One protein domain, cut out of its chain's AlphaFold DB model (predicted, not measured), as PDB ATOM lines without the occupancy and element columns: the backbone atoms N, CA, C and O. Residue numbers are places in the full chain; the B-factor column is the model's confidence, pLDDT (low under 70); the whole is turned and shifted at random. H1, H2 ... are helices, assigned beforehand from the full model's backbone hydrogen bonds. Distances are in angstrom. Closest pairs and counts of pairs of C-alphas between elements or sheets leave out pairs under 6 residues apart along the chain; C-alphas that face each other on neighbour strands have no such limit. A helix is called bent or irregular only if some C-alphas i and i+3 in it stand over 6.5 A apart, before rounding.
ATOM      1  N   PRO A  16     -25.123  13.706 -38.707       83.56
ATOM      2  CA  PRO A  16     -25.393  14.998 -38.074       83.56
ATOM      3  C   PRO A  16     -26.665  15.048 -37.225       83.56
ATOM      4  O   PRO A  16     -26.637  15.535 -36.093       83.56
ATOM      5  N   ARG A  17     -27.775  14.516 -37.747       84.75
ATOM      6  CA  ARG A  17     -29.072  14.535 -37.062       84.75
ATOM      7  C   ARG A  17     -29.062  13.634 -35.831       84.75
ATOM      8  O   ARG A  17     -29.576  14.012 -34.781       84.75
ATOM      9  N   ARG A  18     -28.437  12.459 -35.930       83.44
ATOM     10  CA  ARG A  18     -28.278  11.541 -34.796       83.44
ATOM     11  C   ARG A  18     -27.412  12.146 -33.691       83.44
ATOM     12  O   ARG A  18     -27.785  12.077 -32.524       83.44
ATOM     13  N   ALA A  19     -26.294  12.774 -34.054       87.12
ATOM     14  CA  ALA A  19     -25.423  13.459 -33.105       87.12
ATOM     15  C   ALA A  19     -26.167  14.572 -32.343       87.12
ATOM     16  O   ALA A  19     -26.055  14.660 -31.122       87.12
ATOM     17  N   GLN A  20     -26.980  15.369 -33.046       89.62
ATOM     18  CA  GLN A  20     -27.832  16.390 -32.426       89.62
ATOM     19  C   GLN A  20     -28.860  15.777 -31.469       89.62
ATOM     20  O   GLN A  20     -29.001  16.239 -30.341       89.62
ATOM     21  N   LEU A  21     -29.547  14.706 -31.881       89.00
ATOM     22  CA  LEU A  21     -30.528  14.020 -31.034       89.00
ATOM     23  C   LEU A  21     -29.910  13.504 -29.730       89.00
ATOM     24  O   LEU A  21     -30.497  13.689 -28.663       89.00
ATOM     25  N   ILE A  22     -28.721  12.901 -29.810       89.38
ATOM     26  CA  ILE A  22     -27.974  12.437 -28.635       89.38
ATOM     27  C   ILE A  22     -27.588  13.624 -27.749       89.38
ATOM     28  O   ILE A  22     -27.806  13.570 -26.540       89.38
ATOM     29  N   ALA A  23     -27.075  14.710 -28.332       92.62
ATOM     30  CA  ALA A  23     -26.730  15.918 -27.587       92.62
ATOM     31  C   ALA A  23     -27.931  16.494 -26.826       92.62
ATOM     32  O   ALA A  23     -27.799  16.805 -25.644       92.62
ATOM     33  N   TYR A  24     -29.109  16.555 -27.452       94.50
ATOM     34  CA  TYR A  24     -30.333  17.006 -26.788       94.50
ATOM     35  C   TYR A  24     -30.780  16.071 -25.662       94.50
ATOM     36  O   TYR A  24     -31.153  16.552 -24.596       94.50
ATOM     37  N   HIS A  25     -30.714  14.750 -25.862       93.19
ATOM     38  CA  HIS A  25     -31.071  13.786 -24.814       93.19
ATOM     39  C   HIS A  25     -30.149  13.915 -23.601       93.19
ATOM     40  O   HIS A  25     -30.619  13.973 -22.465       93.19
ATOM     41  N   VAL A  26     -28.838  14.003 -23.840       94.00
ATOM     42  CA  VAL A  26     -27.848  14.179 -22.774       94.00
ATOM     43  C   VAL A  26     -28.053  15.520 -22.074       94.00
ATOM     44  O   VAL A  26     -28.042  15.550 -20.844       94.00
ATOM     45  N   ARG A  27     -28.307  16.607 -22.817       96.75
ATOM     46  CA  ARG A  27     -28.626  17.917 -22.236       96.75
ATOM     47  C   ARG A  27     -29.834  17.847 -21.316       96.75
ATOM     48  O   ARG A  27     -29.693  18.136 -20.134       96.75
ATOM     49  N   ALA A  28     -30.971  17.371 -21.810       97.06
ATOM     50  CA  ALA A  28     -32.194  17.276 -21.016       97.06
ATOM     51  C   ALA A  28     -32.008  16.455 -19.725       97.06
ATOM     52  O   ALA A  28     -32.588  16.788 -18.695       97.06
ATOM     53  N   ALA A  29     -31.183  15.403 -19.762       96.69
ATOM     54  CA  ALA A  29     -30.915  14.554 -18.603       96.69
ATOM     55  C   ALA A  29     -29.913  15.148 -17.593       96.69
ATOM     56  O   ALA A  29     -29.948  14.775 -16.421       96.69
ATOM     57  N   THR A  30     -28.994  16.020 -18.024       97.19
ATOM     58  CA  THR A  30     -27.822  16.416 -17.214       97.19
ATOM     59  C   THR A  30     -27.700  17.913 -16.950       97.19
ATOM     60  O   THR A  30     -26.986  18.297 -16.025       97.19
ATOM     61  N   GLU A  31     -28.412  18.762 -17.696       97.44
ATOM     62  CA  GLU A  31     -28.311  20.225 -17.629       97.44
ATOM     63  C   GLU A  31     -28.482  20.762 -16.207       97.44
ATOM     64  O   GLU A  31     -27.677  21.577 -15.774       97.44
ATOM     65  N   GLY A  32     -29.445  20.246 -15.437       97.44
ATOM     66  CA  GLY A  32     -29.648  20.667 -14.046       97.44
ATOM     67  C   GLY A  32     -28.430  20.421 -13.143       97.44
ATOM     68  O   GLY A  32     -28.076  21.285 -12.344       97.44
ATOM     69  N   LEU A  33     -27.753  19.277 -13.302       98.19
ATOM     70  CA  LEU A  33     -26.554  18.938 -12.524       98.19
ATOM     71  C   LEU A  33     -25.348  19.778 -12.953       98.19
ATOM     72  O   LEU A  33     -24.588  20.252 -12.112       98.19
ATOM     73  N   ILE A  34     -25.179  19.978 -14.261       98.12
ATOM     74  CA  ILE A  34     -24.081  20.781 -14.808       98.12
ATOM     75  C   ILE A  34     -24.248  22.244 -14.395       98.12
ATOM     76  O   ILE A  34     -23.295  22.848 -13.910       98.12
ATOM     77  N   LYS A  35     -25.469  22.775 -14.491       97.94
ATOM     78  CA  LYS A  35     -25.833  24.110 -14.014       97.94
ATOM     79  C   LYS A  35     -25.497  24.297 -12.540       97.94
ATOM     80  O   LYS A  35     -24.886  25.294 -12.172       97.94
ATOM     81  N   GLN A  36     -25.871  23.335 -11.695       98.12
ATOM     82  CA  GLN A  36     -25.597  23.401 -10.259       98.12
ATOM     83  C   GLN A  36     -24.093  23.484  -9.955       98.12
ATOM     84  O   GLN A  36     -23.703  24.147  -8.997       98.12
ATOM     85  N   GLN A  37     -23.261  22.811 -10.751       98.19
ATOM     86  CA  GLN A  37     -21.825  22.714 -10.503       98.19
ATOM     87  C   GLN A  37     -21.015  23.854 -11.135       98.19
ATOM     88  O   GLN A  37     -19.995  24.256 -10.578       98.19
ATOM     89  N   PHE A  38     -21.435  24.348 -12.299       97.50
ATOM     90  CA  PHE A  38     -20.618  25.235 -13.131       97.50
ATOM     91  C   PHE A  38     -21.300  26.550 -13.526       97.50
ATOM     92  O   PHE A  38     -20.633  27.400 -14.109       97.50
ATOM     93  N   GLY A  39     -22.583  26.735 -13.205       97.25
ATOM     94  CA  GLY A  39     -23.365  27.900 -13.623       97.25
ATOM     95  C   GLY A  39     -24.096  27.707 -14.955       97.25
ATOM     96  O   GLY A  39     -23.936  26.697 -15.645       97.25
ATOM     97  N   ASP A  40     -24.941  28.680 -15.295       97.25
ATOM     98  CA  ASP A  40     -25.749  28.679 -16.524       97.25
ATOM     99  C   ASP A  40     -24.943  29.091 -17.756       97.25
ATOM    100  O   ASP A  40     -25.245  28.675 -18.875       97.25
ATOM    101  N   GLU A  41     -23.909  29.905 -17.555       97.62
ATOM    102  CA  GLU A  41     -23.181  30.603 -18.611       97.62
ATOM    103  C   GLU A  41     -22.485  29.636 -19.578       97.62
ATOM    104  O   GLU A  41     -22.242  29.981 -20.732       97.62
ATOM    105  N   ILE A  42     -22.187  28.412 -19.123       97.31
ATOM    106  CA  ILE A  42     -21.445  27.418 -19.904       97.31
ATOM    107  C   ILE A  42     -22.330  26.486 -20.735       97.31
ATOM    108  O   ILE A  42     -21.809  25.757 -21.579       97.31
ATOM    109  N   LEU A  43     -23.640  26.429 -20.476       97.25
ATOM    110  CA  LEU A  43     -24.482  25.325 -20.951       97.25
ATOM    111  C   LEU A  43     -24.551  25.281 -22.482       97.25
ATOM    112  O   LEU A  43     -24.346  24.229 -23.089       97.25
ATOM    113  N   ASP A  44     -24.785  26.426 -23.117       96.50
ATOM    114  CA  ASP A  44     -24.931  26.497 -24.572       96.50
ATOM    115  C   ASP A  44     -23.625  26.187 -25.302       96.50
ATOM    116  O   ASP A  44     -23.621  25.401 -26.254       96.50
ATOM    117  N   GLU A  45     -22.504  26.722 -24.813       97.62
ATOM    118  CA  GLU A  45     -21.185  26.416 -25.364       97.62
ATOM    119  C   GLU A  45     -20.845  24.932 -25.182       97.62
ATOM    120  O   GLU A  45     -20.466  24.255 -26.142       97.62
ATOM    121  N   LEU A  46     -21.037  24.393 -23.975       97.50
ATOM    122  CA  LEU A  46     -20.728  23.005 -23.647       97.50
ATOM    123  C   LEU A  46     -21.492  22.030 -24.546       97.50
ATOM    124  O   LEU A  46     -20.890  21.135 -25.146       97.50
ATOM    125  N   PHE A  47     -22.811  22.193 -24.661       96.38
ATOM    126  CA  PHE A  47     -23.630  21.288 -25.465       96.38
ATOM    127  C   PHE A  47     -23.435  21.501 -26.971       96.38
ATOM    128  O   PHE A  47     -23.501  20.530 -27.732       96.38
ATOM    129  N   GLY A  48     -23.092  22.718 -27.408       95.44
ATOM    130  CA  GLY A  48     -22.651  22.983 -28.778       95.44
ATOM    131  C   GLY A  48     -21.362  22.230 -29.128       95.44
ATOM    132  O   GLY A  48     -21.294  21.529 -30.143       95.44
ATOM    133  N   LEU A  49     -20.354  22.297 -28.251       95.81
ATOM    134  CA  LEU A  49     -19.096  21.557 -28.397       95.81
ATOM    135  C   LEU A  49     -19.314  20.042 -28.340       95.81
ATOM    136  O   LEU A  49     -18.730  19.308 -29.142       95.81
ATOM    137  N   TYR A  50     -20.173  19.568 -27.436       94.44
ATOM    138  CA  TYR A  50     -20.535  18.157 -27.331       94.44
ATOM    139  C   TYR A  50     -21.161  17.639 -28.632       94.44
ATOM    140  O   TYR A  50     -20.677  16.657 -29.197       94.44
ATOM    141  N   SER A  51     -22.159  18.347 -29.176       92.25
ATOM    142  CA  SER A  51     -22.773  17.990 -30.460       92.25
ATOM    143  C   SER A  51     -21.748  17.973 -31.594       92.25
ATOM    144  O   SER A  51     -21.768  17.061 -32.421       92.25
ATOM    145  N   LYS A  52     -20.833  18.952 -31.647       92.56
ATOM    146  CA  LYS A  52     -19.776  18.998 -32.667       92.56
ATOM    147  C   LYS A  52     -18.839  17.792 -32.567       92.56
ATOM    148  O   LYS A  52     -18.511  17.199 -33.591       92.56
ATOM    149  N   LYS A  53     -18.449  17.391 -31.353       92.88
ATOM    150  CA  LYS A  53     -17.606  16.203 -31.144       92.88
ATOM    151  C   LYS A  53     -18.292  14.917 -31.595       92.88
ATOM    152  O   LYS A  53     -17.649  14.102 -32.249       92.88
ATOM    153  N   LEU A  54     -19.586  14.758 -31.314       90.19
ATOM    154  CA  LEU A  54     -20.351  13.599 -31.787       90.19
ATOM    155  C   LEU A  54     -20.380  13.532 -33.322       90.19
ATOM    156  O   LEU A  54     -20.187  12.465 -33.890       90.19
ATOM    157  N   GLN A  55     -20.551  14.666 -34.007       89.25
ATOM    158  CA  GLN A  55     -20.518  14.705 -35.476       89.25
ATOM    159  C   GLN A  55     -19.142  14.353 -36.054       89.25
ATOM    160  O   GLN A  55     -19.058  13.686 -37.080       89.25
ATOM    161  N   GLN A  56     -18.064  14.802 -35.405       90.38
ATOM    162  CA  GLN A  56     -16.688  14.527 -35.830       90.38
ATOM    163  C   GLN A  56     -16.274  13.070 -35.611       90.38
ATOM    164  O   GLN A  56     -15.404  12.571 -36.323       90.38
ATOM    165  N   GLN A  57     -16.864  12.395 -34.621       87.25
ATOM    166  CA  GLN A  57     -16.536  11.017 -34.261       87.25
ATOM    167  C   GLN A  57     -17.811  10.179 -34.068       87.25
ATOM    168  O   GLN A  57     -18.191   9.872 -32.936       87.25
ATOM    169  N   PRO A  58     -18.462   9.759 -35.170       79.12
ATOM    170  CA  PRO A  58     -19.717   9.004 -35.111       79.12
ATOM    171  C   PRO A  58     -19.586   7.652 -34.394       79.12
ATOM    172  O   PRO A  58     -20.512   7.190 -33.727       79.12
ATOM    173  N   SER A  59     -18.389   7.060 -34.444       81.19
ATOM    174  CA  SER A  59     -18.049   5.802 -33.771       81.19
ATOM    175  C   SER A  59     -18.305   5.818 -32.257       81.19
ATOM    176  O   SER A  59     -18.559   4.762 -31.667       81.19
ATOM    177  N   ILE A  60     -18.295   7.004 -31.627       78.69
ATOM    178  CA  ILE A  60     -18.606   7.188 -30.201       78.69
ATOM    179  C   ILE A  60     -19.991   6.644 -29.874       78.69
ATOM    180  O   ILE A  60     -20.160   6.041 -28.824       78.69
ATOM    181  N   PHE A  61     -20.981   6.845 -30.744       74.25
ATOM    182  CA  PHE A  61     -22.357   6.420 -30.480       74.25
ATOM    183  C   PHE A  61     -22.806   5.222 -31.314       74.25
ATOM    184  O   PHE A  61     -23.823   4.614 -30.995       74.25
ATOM    185  N   GLU A  62     -22.065   4.841 -32.352       71.94
ATOM    186  CA  GLU A  62     -22.308   3.580 -33.063       71.94
ATOM    187  C   GLU A  62     -21.978   2.360 -32.190       71.94
ATOM    188  O   GLU A  62     -22.630   1.322 -32.289       71.94
ATOM    189  N   SER A  63     -20.993   2.500 -31.298       65.75
ATOM    190  CA  SER A  63     -20.577   1.454 -30.354       65.75
ATOM    191  C   SER A  63     -21.395   1.425 -29.056       65.75
ATOM    192  O   SER A  63     -21.385   0.420 -28.339       65.75
ATOM    193  N   VAL A  64     -22.138   2.493 -28.751       66.94
ATOM    194  CA  VAL A  64     -22.907   2.615 -27.508       66.94
ATOM    195  C   VAL A  64     -24.245   1.901 -27.654       66.94
ATOM    196  O   VAL A  64     -25.206   2.420 -28.221       66.94
TER     197      VAL A  64
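This is residues 16 to 64 of the 78 residues of an uncharacterized protein of Prunus yedoensis var. nudiflora (UniProt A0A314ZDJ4). This is a kinked helical hairpin: the long helix H1 and the shorter H2 run side by side in opposite ways, joined by a tight turn at residues 39 to 42, and the short helix H3 sits past the end of H2, at the opposite end of the hairpin from that turn. H1 does not run straight, for a kink of 63 degrees near residue 32 turns its last part toward the turn. The printed part has 49 residues with three named helices in the order H1, H2, H3 and no named strand; its class is all helix. It is only just compact, close to loose, with a radius of gyration of the C-alphas of 11.2 A, and its outline is elongated, spanning 30 by 17 by 14 A.

Find C-alpha 16 at (-25.393, 14.998, -38.074); from there H1, residues 16 to 38, runs 27.4 A to C-alpha 38 at (-20.618, 25.235, -13.131). H1 is irregular: C-alphas 29 and 32 are 7.7 A apart, against about 5 A in a regular helix. Go on to Leu 43, where H2, residues 43 to 56, begins; it runs 20.0 A to C-alpha 56 at (-16.688, 14.527, -35.830). Last comes H3, the four residues 59 to 62, with C-alpha 62 at (-22.308, 3.580, -33.063).

Start from H1 and look across to H2: the two touch, with 15 pairs of C-alphas within 8 A, and the closest are the C-alphas of Ala 19 and Leu 54, 5.2 A apart. They run opposite ways at a shallow tilt of 34 degrees, only just short of steep, and form a helical hairpin. Their centres are 9.2 A apart. From H2 move on to H3: these two are close but not clearly touching, and their closest C-alphas, those of Leu 54 and Ile 60, are 6.8 A apart. H1 and H3 are apart, but only just, with their closest C-alphas 8.1 A from each other. Along the backbone, every O i to N i+4 pair of H2 is within hydrogen-bond range, in H1 17 of 19 are, and H3 is too short for such a pair.

Look for the greatest reach between the C-alphas of Glu 41 and Ser 63, the two farthest apart, at 31.5 A. The first and last printed C-alphas, those of Pro 16 and Val 64, are 16.5 A apart. The printed part has no cut, and the links from H1 to H2 and from H2 to H3 are both tight. In the B-factor column you will find a mean pLDDT of the printed part of 91.1; the model's confidence is low, under 70, at residues 63 to 64.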